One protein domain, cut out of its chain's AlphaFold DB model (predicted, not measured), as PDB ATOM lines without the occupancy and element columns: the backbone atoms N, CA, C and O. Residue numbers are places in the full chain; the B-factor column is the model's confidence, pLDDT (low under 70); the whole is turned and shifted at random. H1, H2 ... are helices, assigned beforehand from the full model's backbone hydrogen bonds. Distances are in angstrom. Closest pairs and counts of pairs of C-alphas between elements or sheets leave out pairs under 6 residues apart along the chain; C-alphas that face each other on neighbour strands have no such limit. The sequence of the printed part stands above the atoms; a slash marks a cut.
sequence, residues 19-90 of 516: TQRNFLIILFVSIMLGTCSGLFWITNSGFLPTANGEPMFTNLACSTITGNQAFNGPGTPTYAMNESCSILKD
ATOM      1  N   THR A  19     173.710 123.852 185.772       85.06
ATOM      2  CA  THR A  19     174.679 124.728 185.117       85.06
ATOM      3  C   THR A  19     174.483 124.749 183.606       85.06
ATOM      4  O   THR A  19     174.441 125.829 183.016       85.06
ATOM      5  N   GLN A  20     174.340 123.569 182.994       86.69
ATOM      6  CA  GLN A  20     174.139 123.409 181.555       86.69
ATOM      7  C   GLN A  20     172.753 123.904 181.135       86.69
ATOM      8  O   GLN A  20     172.636 124.625 180.145       86.69
ATOM      9  N   ARG A  21     171.714 123.589 181.920       88.94
ATOM     10  CA  ARG A  21     170.353 124.084 181.677       88.94
ATOM     11  C   ARG A  21     170.299 125.612 181.694       88.94
ATOM     12  O   ARG A  21     169.787 126.213 180.756       88.94
ATOM     13  N   ASN A  22     170.860 126.244 182.725       90.12
ATOM     14  CA  ASN A  22     170.882 127.702 182.836       90.12
ATOM     15  C   ASN A  22     171.671 128.351 181.690       90.12
ATOM     16  O   ASN A  22     171.226 129.357 181.146       90.12
ATOM     17  N   PHE A  23     172.800 127.760 181.280       90.94
ATOM     18  CA  PHE A  23     173.559 128.240 180.122       90.94
ATOM     19  C   PHE A  23     172.725 128.205 178.834       90.94
ATOM     20  O   PHE A  23     172.692 129.195 178.108       90.94
ATOM     21  N   LEU A  24     172.015 127.101 178.569       90.44
ATOM     22  CA  LEU A  24     171.155 126.966 177.387       90.44
ATOM     23  C   LEU A  24     169.983 127.956 177.400       90.44
ATOM     24  O   LEU A  24     169.673 128.533 176.361       90.44
ATOM     25  N   ILE A  25     169.370 128.194 178.562       93.06
ATOM     26  CA  ILE A  25     168.304 129.199 178.713       93.06
ATOM     27  C   ILE A  25     168.845 130.596 178.403       93.06
ATOM     28  O   ILE A  25     168.254 131.313 177.597       93.06
ATOM     29  N   ILE A  26     169.982 130.974 178.996       93.69
ATOM     30  CA  ILE A  26     170.614 132.278 178.750       93.69
ATOM     31  C   ILE A  26     170.956 132.425 177.269       93.69
ATOM     32  O   ILE A  26     170.672 133.471 176.692       93.69
ATOM     33  N   LEU A  27     171.516 131.388 176.644       92.88
ATOM     34  CA  LEU A  27     171.849 131.387 175.222       92.88
ATOM     35  C   LEU A  27     170.603 131.581 174.347       92.88
ATOM     36  O   LEU A  27     170.617 132.410 173.445       92.88
ATOM     37  N   PHE A  28     169.516 130.862 174.630       94.62
ATOM     38  CA  PHE A  28     168.267 130.984 173.880       94.62
ATOM     39  C   PHE A  28     167.663 132.390 173.992       94.62
ATOM     40  O   PHE A  28     167.325 132.998 172.978       94.62
ATOM     41  N   VAL A  29     167.583 132.937 175.210       95.38
ATOM     42  CA  VAL A  29     167.084 134.302 175.449       95.38
ATOM     43  C   VAL A  29     167.975 135.338 174.761       95.38
ATOM     44  O   VAL A  29     167.470 136.254 174.123       95.38
ATOM     45  N   SER A  30     169.294 135.161 174.831       94.94
ATOM     46  CA  SER A  30     170.287 136.023 174.178       94.94
ATOM     47  C   SER A  30     170.120 136.045 172.657       94.94
ATOM     48  O   SER A  30     170.147 137.111 172.046       94.94
ATOM     49  N   ILE A  31     169.887 134.878 172.045       95.06
ATOM     50  CA  ILE A  31     169.618 134.762 170.608       95.06
ATOM     51  C   ILE A  31     168.293 135.439 170.252       95.06
ATOM     52  O   ILE A  31     168.251 136.193 169.292       95.06
ATOM     53  N   MET A  32     167.228 135.236 171.026       96.12
ATOM     54  CA  MET A  32     165.944 135.895 170.753       96.12
ATOM     55  C   MET A  32     166.030 137.422 170.870       96.12
ATOM     56  O   MET A  32     165.525 138.142 170.016       96.12
ATOM     57  N   LEU A  33     166.709 137.941 171.894       95.56
ATOM     58  CA  LEU A  33     166.885 139.387 172.050       95.56
ATOM     59  C   LEU A  33     167.790 139.974 170.961       95.56
ATOM     60  O   LEU A  33     167.495 141.042 170.426       95.56
ATOM     61  N   GLY A  34     168.870 139.276 170.603       95.25
ATOM     62  CA  GLY A  34     169.760 139.709 169.530       95.25
ATOM     63  C   GLY A  34     169.078 139.698 168.160       95.25
ATOM     64  O   GLY A  34     169.255 140.650 167.404       95.25
ATOM     65  N   THR A  35     168.233 138.706 167.847       95.75
ATOM     66  CA  THR A  35     167.471 138.699 166.585       95.75
ATOM     67  C   THR A  35     166.454 139.830 166.547       95.75
ATOM     68  O   THR A  35     166.359 140.505 165.527       95.75
ATOM     69  N   CYS A  36     165.743 140.103 167.646       94.81
ATOM     70  CA  CYS A  36     164.845 141.257 167.742       94.81
ATOM     71  C   CYS A  36     165.588 142.587 167.527       94.81
ATOM     72  O   CYS A  36     165.130 143.419 166.746       94.81
ATOM     73  N   SER A  37     166.753 142.768 168.158       95.00
ATOM     74  CA  SER A  37     167.603 143.951 167.956       95.00
ATOM     75  C   SER A  37     168.072 144.075 166.503       95.00
ATOM     76  O   SER A  37     168.034 145.161 165.929       95.00
ATOM     77  N   GLY A  38     168.470 142.961 165.885       94.38
ATOM     78  CA  GLY A  38     168.899 142.926 164.490       94.38
ATOM     79  C   GLY A  38     167.764 143.260 163.528       94.38
ATOM     80  O   GLY A  38     167.969 144.006 162.579       94.38
ATOM     81  N   LEU A  39     166.551 142.770 163.796       93.69
ATOM     82  CA  LEU A  39     165.358 143.119 163.024       93.69
ATOM     83  C   LEU A  39     165.028 144.608 163.144       93.69
ATOM     84  O   LEU A  39     164.744 145.246 162.131       93.69
ATOM     85  N   PHE A  40     165.113 145.183 164.345       93.44
ATOM     86  CA  PHE A  40     164.923 146.620 164.542       93.44
ATOM     87  C   PHE A  40     165.955 147.444 163.763       93.44
ATOM     88  O   PHE A  40     165.599 148.401 163.078       93.44
ATOM     89  N   TRP A  41     167.227 147.042 163.808       94.06
ATOM     90  CA  TRP A  41     168.282 147.674 163.021       94.06
ATOM     91  C   TRP A  41     168.005 147.585 161.512       94.06
ATOM     92  O   TRP A  41     168.018 148.609 160.836       94.06
ATOM     93  N   ILE A  42     167.688 146.395 160.986       92.44
ATOM     94  CA  ILE A  42     167.428 146.182 159.551       92.44
ATOM     95  C   ILE A  42     166.231 147.010 159.073       92.44
ATOM     96  O   ILE A  42     166.311 147.647 158.027       92.44
ATOM     97  N   THR A  43     165.137 147.024 159.837       91.75
ATOM     98  CA  THR A  43     163.895 147.733 159.474       91.75
ATOM     99  C   THR A  43     164.014 149.255 159.533       91.75
ATOM    100  O   THR A  43     163.223 149.939 158.888       91.75
ATOM    101  N   ASN A  44     164.992 149.784 160.276       90.88
ATOM    102  CA  ASN A  44     165.296 151.217 160.322       90.88
ATOM    103  C   ASN A  44     166.468 151.635 159.429       90.88
ATOM    104  O   ASN A  44     166.663 152.817 159.163       90.88
ATOM    105  N   SER A  45     167.268 150.675 158.978       85.75
ATOM    106  CA  SER A  45     168.363 150.926 158.052       85.75
ATOM    107  C   SER A  45     167.860 151.065 156.612       85.75
ATOM    108  O   SER A  45     166.899 150.409 156.214       85.75
ATOM    109  N   GLY A  46     168.600 151.794 155.775       77.38
ATOM    110  CA  GLY A  46     168.334 151.878 154.332       77.38
ATOM    111  C   GLY A  46     168.545 150.573 153.540       77.38
ATOM    112  O   GLY A  46     168.528 150.606 152.313       77.38
ATOM    113  N   PHE A  47     168.779 149.426 154.196       79.88
ATOM    114  CA  PHE A  47     168.917 148.126 153.525       79.88
ATOM    115  C   PHE A  47     167.587 147.582 152.994       79.88
ATOM    116  O   PHE A  47     167.586 146.864 151.994       79.88
ATOM    117  N   LEU A  48     166.472 147.905 153.655       84.31
ATOM    118  CA  LEU A  48     165.123 147.572 153.199       84.31
ATOM    119  C   LEU A  48     164.404 148.859 152.780       84.31
ATOM    120  O   LEU A  48     163.707 149.452 153.604       84.31
ATOM    121  N   PRO A  49     164.575 149.316 151.527       81.88
ATOM    122  CA  PRO A  49     163.891 150.507 151.056       81.88
ATOM    123  C   PRO A  49     162.386 150.251 150.977       81.88
ATOM    124  O   PRO A  49     161.927 149.216 150.484       81.88
ATOM    125  N   THR A  50     161.618 151.214 151.456       86.50
ATOM    126  CA  THR A  50     160.161 151.257 151.361       86.50
ATOM    127  C   THR A  50     159.743 152.128 150.174       86.50
ATOM    128  O   THR A  50     160.539 152.896 149.633       86.50
ATOM    129  N   ALA A  51     158.484 152.009 149.747       84.06
ATOM    130  CA  ALA A  51     157.969 152.784 148.617       84.06
ATOM    131  C   ALA A  51     157.865 154.291 148.917       84.06
ATOM    132  O   ALA A  51     157.980 155.093 147.998       84.06
ATOM    133  N   ASN A  52     157.671 154.657 150.186       84.12
ATOM    134  CA  ASN A  52     157.543 156.036 150.649       84.12
ATOM    135  C   ASN A  52     158.858 156.662 151.142       84.12
ATOM    136  O   ASN A  52     158.846 157.815 151.549       84.12
ATOM    137  N   GLY A  53     159.977 155.928 151.131       82.88
ATOM    138  CA  GLY A  53     161.282 156.428 151.589       82.88
ATOM    139  C   GLY A  53     161.485 156.426 153.111       82.88
ATOM    140  O   GLY A  53     162.614 156.586 153.562       82.88
ATOM    141  N   GLU A  54     160.430 156.171 153.888       87.06
ATOM    142  CA  GLU A  54     160.444 156.095 155.352       87.06
ATOM    143  C   GLU A  54     160.901 154.715 155.870       87.06
ATOM    144  O   GLU A  54     160.642 153.694 155.226       87.06
ATOM    145  N   PRO A  55     161.516 154.614 157.057       90.38
ATOM    146  CA  PRO A  55     161.841 153.355 157.705       90.38
ATOM    147  C   PRO A  55     160.649 152.395 157.754       90.38
ATOM    148  O   PRO A  55     159.534 152.747 158.137       90.38
ATOM    149  N   MET A  56     160.886 151.117 157.451       91.31
ATOM    150  CA  MET A  56     159.837 150.097 157.553       91.31
ATOM    151  C   MET A  56     159.261 150.025 158.975       91.31
ATOM    152  O   MET A  56     158.071 149.760 159.157       91.31
ATOM    153  N   PHE A  57     160.101 150.271 159.982       92.06
ATOM    154  CA  PHE A  57     159.681 150.319 161.376       92.06
ATOM    155  C   PHE A  57     158.655 151.425 161.649       92.06
ATOM    156  O   PHE A  57     157.622 151.121 162.240       92.06
ATOM    157  N   THR A  58     158.901 152.669 161.220       90.38
ATOM    158  CA  THR A  58     157.990 153.798 161.477       90.38
ATOM    159  C   THR A  58     156.656 153.580 160.769       90.38
ATOM    160  O   THR A  58     155.607 153.691 161.404       90.38
ATOM    161  N   ASN A  59     156.685 153.121 159.514       91.44
ATOM    162  CA  ASN A  59     155.485 152.777 158.749       91.44
ATOM    163  C   ASN A  59     154.631 151.702 159.437       91.44
ATOM    164  O   ASN A  59     153.422 151.872 159.617       91.44
ATOM    165  N   LEU A  60     155.252 150.591 159.850       91.38
ATOM    166  CA  LEU A  60     154.544 149.492 160.503       91.38
ATOM    167  C   LEU A  60     154.033 149.906 161.886       91.38
ATOM    168  O   LEU A  60     152.867 149.669 162.203       91.38
ATOM    169  N   ALA A  61     154.877 150.547 162.697       91.38
ATOM    170  CA  ALA A  61     154.516 150.998 164.034       91.38
ATOM    171  C   ALA A  61     153.344 151.986 163.980       91.38
ATOM    172  O   ALA A  61     152.316 151.738 164.610       91.38
ATOM    173  N   CYS A  62     153.424 153.036 163.162       91.69
ATOM    174  CA  CYS A  62     152.349 154.019 163.054       91.69
ATOM    175  C   CYS A  62     151.080 153.457 162.426       91.69
ATOM    176  O   CYS A  62     149.987 153.783 162.889       91.69
ATOM    177  N   SER A  63     151.191 152.547 161.455       91.19
ATOM    178  CA  SER A  63     150.019 151.851 160.922       91.19
ATOM    179  C   SER A  63     149.315 151.017 161.998       91.19
ATOM    180  O   SER A  63     148.089 151.040 162.084       91.19
ATOM    181  N   THR A  64     150.064 150.343 162.879       91.94
ATOM    182  CA  THR A  64     149.471 149.573 163.988       91.94
ATOM    183  C   THR A  64     148.896 150.443 165.107       91.94
ATOM    184  O   THR A  64     147.859 150.090 165.659       91.94
ATOM    185  N   ILE A  65     149.533 151.574 165.428       92.06
ATOM    186  CA  ILE A  65     149.095 152.490 166.494       92.06
ATOM    187  C   ILE A  65     147.824 153.243 166.083       92.06
ATOM    188  O   ILE A  65     146.901 153.378 166.881       92.06
ATOM    189  N   THR A  66     147.770 153.725 164.840       90.31
ATOM    190  CA  THR A  66     146.678 154.583 164.346       90.31
ATOM    191  C   THR A  66     145.579 153.798 163.625       90.31
ATOM    192  O   THR A  66     144.481 154.311 163.421       90.31
ATOM    193  N   GLY A  67     145.865 152.565 163.189       89.19
ATOM    194  CA  GLY A  67     145.008 151.802 162.278       89.19
ATOM    195  C   GLY A  67     145.004 152.334 160.838       89.19
ATOM    196  O   GLY A  67     144.282 151.799 159.996       89.19
ATOM    197  N   ASN A  68     145.795 153.369 160.529       88.31
ATOM    198  CA  ASN A  68     145.858 153.970 159.204       88.31
ATOM    199  C   ASN A  68     146.838 153.194 158.308       88.31
ATOM    200  O   ASN A  68     148.039 153.115 158.567       88.31
ATOM    201  N   GLN A  69     146.336 152.599 157.228       86.94
ATOM    202  CA  GLN A  69     147.172 151.851 156.282       86.94
ATOM    203  C   GLN A  69     147.943 152.755 155.311       86.94
ATOM    204  O   GLN A  69     148.861 152.270 154.652       86.94
ATOM    205  N   ALA A  70     147.624 154.053 155.251       86.44
ATOM    206  CA  ALA A  70     148.290 155.002 154.361       86.44
ATOM    207  C   ALA A  70     149.794 155.146 154.655       86.44
ATOM    208  O   ALA A  70     150.558 155.408 153.733       86.44
ATOM    209  N   PHE A  71     150.241 154.861 155.886       87.19
ATOM    210  CA  PHE A  71     151.666 154.790 156.235       87.19
ATOM    211  C   PHE A  71     152.452 153.742 155.432       87.19
ATOM    212  O   PHE A  71     153.655 153.873 155.275       87.19
ATOM    213  N   ASN A  72     151.795 152.701 154.909       87.25
ATOM    214  CA  ASN A  72     152.430 151.694 154.047       87.25
ATOM    215  C   ASN A  72     152.212 151.976 152.548       87.25
ATOM    216  O   ASN A  72     152.482 151.117 151.708       87.25
ATOM    217  N   GLY A  73     151.658 153.143 152.213       86.50
ATOM    218  CA  GLY A  73     151.427 153.570 150.842       86.50
ATOM    219  C   GLY A  73     152.711 154.000 150.122       86.50
ATOM    220  O   GLY A  73     153.783 154.056 150.717       86.50
ATOM    221  N   PRO A  74     152.616 154.316 148.820       84.44
ATOM    222  CA  PRO A  74     153.740 154.826 148.035       84.44
ATOM    223  C   PRO A  74     154.037 156.318 148.271       84.44
ATOM    224  O   PRO A  74     155.046 156.808 147.781       84.44
ATOM    225  N   GLY A  75     153.159 157.047 148.970       84.00
ATOM    226  CA  GLY A  75     153.357 158.461 149.299       84.00
ATOM    227  C   GLY A  75     154.024 158.643 150.659       84.00
ATOM    228  O   GLY A  75     153.772 157.863 151.580       84.00
ATOM    229  N   THR A  76     154.852 159.681 150.785       84.12
ATOM    230  CA  THR A  76     155.375 160.150 152.074       84.12
ATOM    231  C   THR A  76     154.211 160.518 153.002       84.12
ATOM    232  O   THR A  76     153.280 161.188 152.542       84.12
ATOM    233  N   PRO A  77     154.218 160.083 154.275       87.00
ATOM    234  CA  PRO A  77     153.196 160.474 155.240       87.00
ATOM    235  C   PRO A  77     153.098 161.996 155.358       87.00
ATOM    236  O   PRO A  77     154.112 162.689 155.363       87.00
ATOM    237  N   THR A  78     151.875 162.511 155.445       88.38
ATOM    238  CA  THR A  78     151.646 163.948 155.614       88.38
ATOM    239  C   THR A  78     151.896 164.358 157.064       88.38
ATOM    240  O   THR A  78     151.871 163.511 157.966       88.38
ATOM    241  N   TYR A  79     152.110 165.652 157.321       88.56
ATOM    242  CA  TYR A  79     152.319 166.155 158.684       88.56
ATOM    243  C   TYR A  79     151.167 165.748 159.618       88.56
ATOM    244  O   TYR A  79     151.392 165.210 160.702       88.56
ATOM    245  N   ALA A  80     149.921 165.867 159.146       88.56
ATOM    246  CA  ALA A  80     148.747 165.457 159.909       88.56
ATOM    247  C   ALA A  80     148.709 163.952 160.221       88.56
ATOM    248  O   ALA A  80     148.247 163.541 161.291       88.56
ATOM    249  N   MET A  81     149.219 163.110 159.316       88.81
ATOM    250  CA  MET A  81     149.386 161.688 159.601       88.81
ATOM    251  C   MET A  81     150.435 161.467 160.692       88.81
ATOM    252  O   MET A  81     150.154 160.732 161.639       88.81
ATOM    253  N   ASN A  82     151.601 162.107 160.598       90.00
ATOM    254  CA  ASN A  82     152.674 161.969 161.587       90.00
ATOM    255  C   ASN A  82     152.212 162.385 162.992       90.00
ATOM    256  O   ASN A  82     152.376 161.607 163.932       90.00
ATOM    257  N   GLU A  83     151.486 163.498 163.108       89.94
ATOM    258  CA  GLU A  83     150.910 163.978 164.373       89.94
ATOM    259  C   GLU A  83     149.897 163.009 165.009       89.94
ATOM    260  O   GLU A  83     149.765 162.921 166.236       89.94
ATOM    261  N   SER A  84     149.199 162.211 164.195       90.31
ATOM    262  CA  SER A  84     148.291 161.175 164.707       90.31
ATOM    263  C   SER A  84     149.030 160.004 165.376       90.31
ATOM    264  O   SER A  84     148.439 159.266 166.170       90.31
ATOM    265  N   CYS A  85     150.324 159.832 165.093       90.88
ATOM    266  CA  CYS A  85     151.145 158.744 165.601       90.88
ATOM    267  C   CYS A  85     152.012 159.200 166.783       90.88
ATOM    268  O   CYS A  85     152.890 160.040 166.647       90.88
ATOM    269  N   SER A  86     151.855 158.572 167.953       89.31
ATOM    270  CA  SER A  86     152.553 158.990 169.184       89.31
ATOM    271  C   SER A  86     154.086 158.963 169.123       89.31
ATOM    272  O   SER A  86     154.723 159.581 169.967       89.31
ATOM    273  N   ILE A  87     154.679 158.214 168.189       89.56
ATOM    274  CA  ILE A  87     156.138 158.116 168.023       89.56
ATOM    275  C   ILE A  87     156.701 159.102 166.989       89.56
ATOM    276  O   ILE A  87     157.915 159.290 166.970       89.56
ATOM    277  N   LEU A  88     155.844 159.702 166.150       90.06
ATOM    278  CA  LEU A  88     156.221 160.626 165.073       90.06
ATOM    279  C   LEU A  88     155.720 162.056 165.310       90.06
ATOM    280  O   LEU A  88     155.653 162.843 164.371       90.06
ATOM    281  N   LYS A  89     155.365 162.387 166.552       89.62
ATOM    282  CA  LYS A  89     154.978 163.751 166.895       89.62
ATOM    283  C   LYS A  89     156.162 164.696 166.788       89.62
ATOM    284  O   LYS A  89     157.276 164.344 167.191       89.62
ATOM    285  N   ASP A  90     155.884 165.872 166.266       89.06
ATOM    286  CA  ASP A  90     156.802 166.992 166.240       89.06
ATOM    287  C   ASP A  90     156.709 167.763 167.571       89.06
ATOM    288  O   ASP A  90     155.642 167.884 168.181       89.06
TER     289      ASP A  90
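This is residues 19 to 90 of the 516 residues of the protein "Type II secretion system F family protein" of Candidatus Poseidoniales archaeon (UniProt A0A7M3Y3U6). What shape do these atoms make? One long helix, H1, sticks out like a handle from a small compact head, in which H2, the short helices H3 and H4 and the links are folded together. The last residues of H1 meet the first part of H2 at a corner, and residues 19 to 38 of H1 stand free and stick out from the head. What is it built of? The printed part has 72 residues with four named helices, H1, H2, H3 and H4 in that order, and no named strand; its class is all helix. How compact is it? The whole is only just loose, close to extended, with a radius of gyration of the C-alphas of 16.7 A and spans of 54 by 24 by 20 A.

Where does the long helix run? H1 holds residues 19 to 44 and is 37.5 A long, from C-alpha 19 at (174.679, 124.728, 185.117) to C-alpha 44 at (165.296, 151.217, 160.322). Which helices follow? H2 holds residues 56 to 66 and is 15.5 A long. H3 holds residues 69 to 72, 5.7 A long, and H4 holds residues 79 to 84, 8.8 A long, ending with C-alpha 84 at (148.291, 161.175, 164.707).

How does H1 stand to the other helices? H1 touches H2 with residues 40 to 44 alone, and their lines are about perpendicular at 90 degrees; the closest C-alphas, those of Thr 43 and Met 56, are 5.1 A apart. H1 is apart from H3 and from H4. What is near H2? H2 touches H3, where the closest C-alphas, those of Asn 59 and Phe 71, are 5.0 A apart. H2 and H4 are close but not clearly touching, the closest C-alphas being those of Thr 66 and Ser 84 at 6.8 A, and they run the same way at a steep tilt of 59 degrees. How do H3 and H4 stand, and what do the backbones show? H3 and H4 are apart, but only just, with their closest C-alphas 8.0 A apart. In H1, H2 and H4 every O i to N i+4 pair is within hydrogen-bond range; H3, with four residues, is too short for such a pair, and its one O i to N i+3 pair is within range.

How large is it? The two C-alphas farthest apart, those of Thr 19 and Ala 80, are 54.5 A apart; without residues 19 to 38 the body spans 27 by 20 by 19 A. Are there cuts or long links? The printed part has no cut; the link from H1 to H2, 11 residues, is long, that from H2 to H3 is tight, and that from H3 to H4 is short. Where is confidence low? No printed residue is under 70, and the mean pLDDT of the printed part is 89.7.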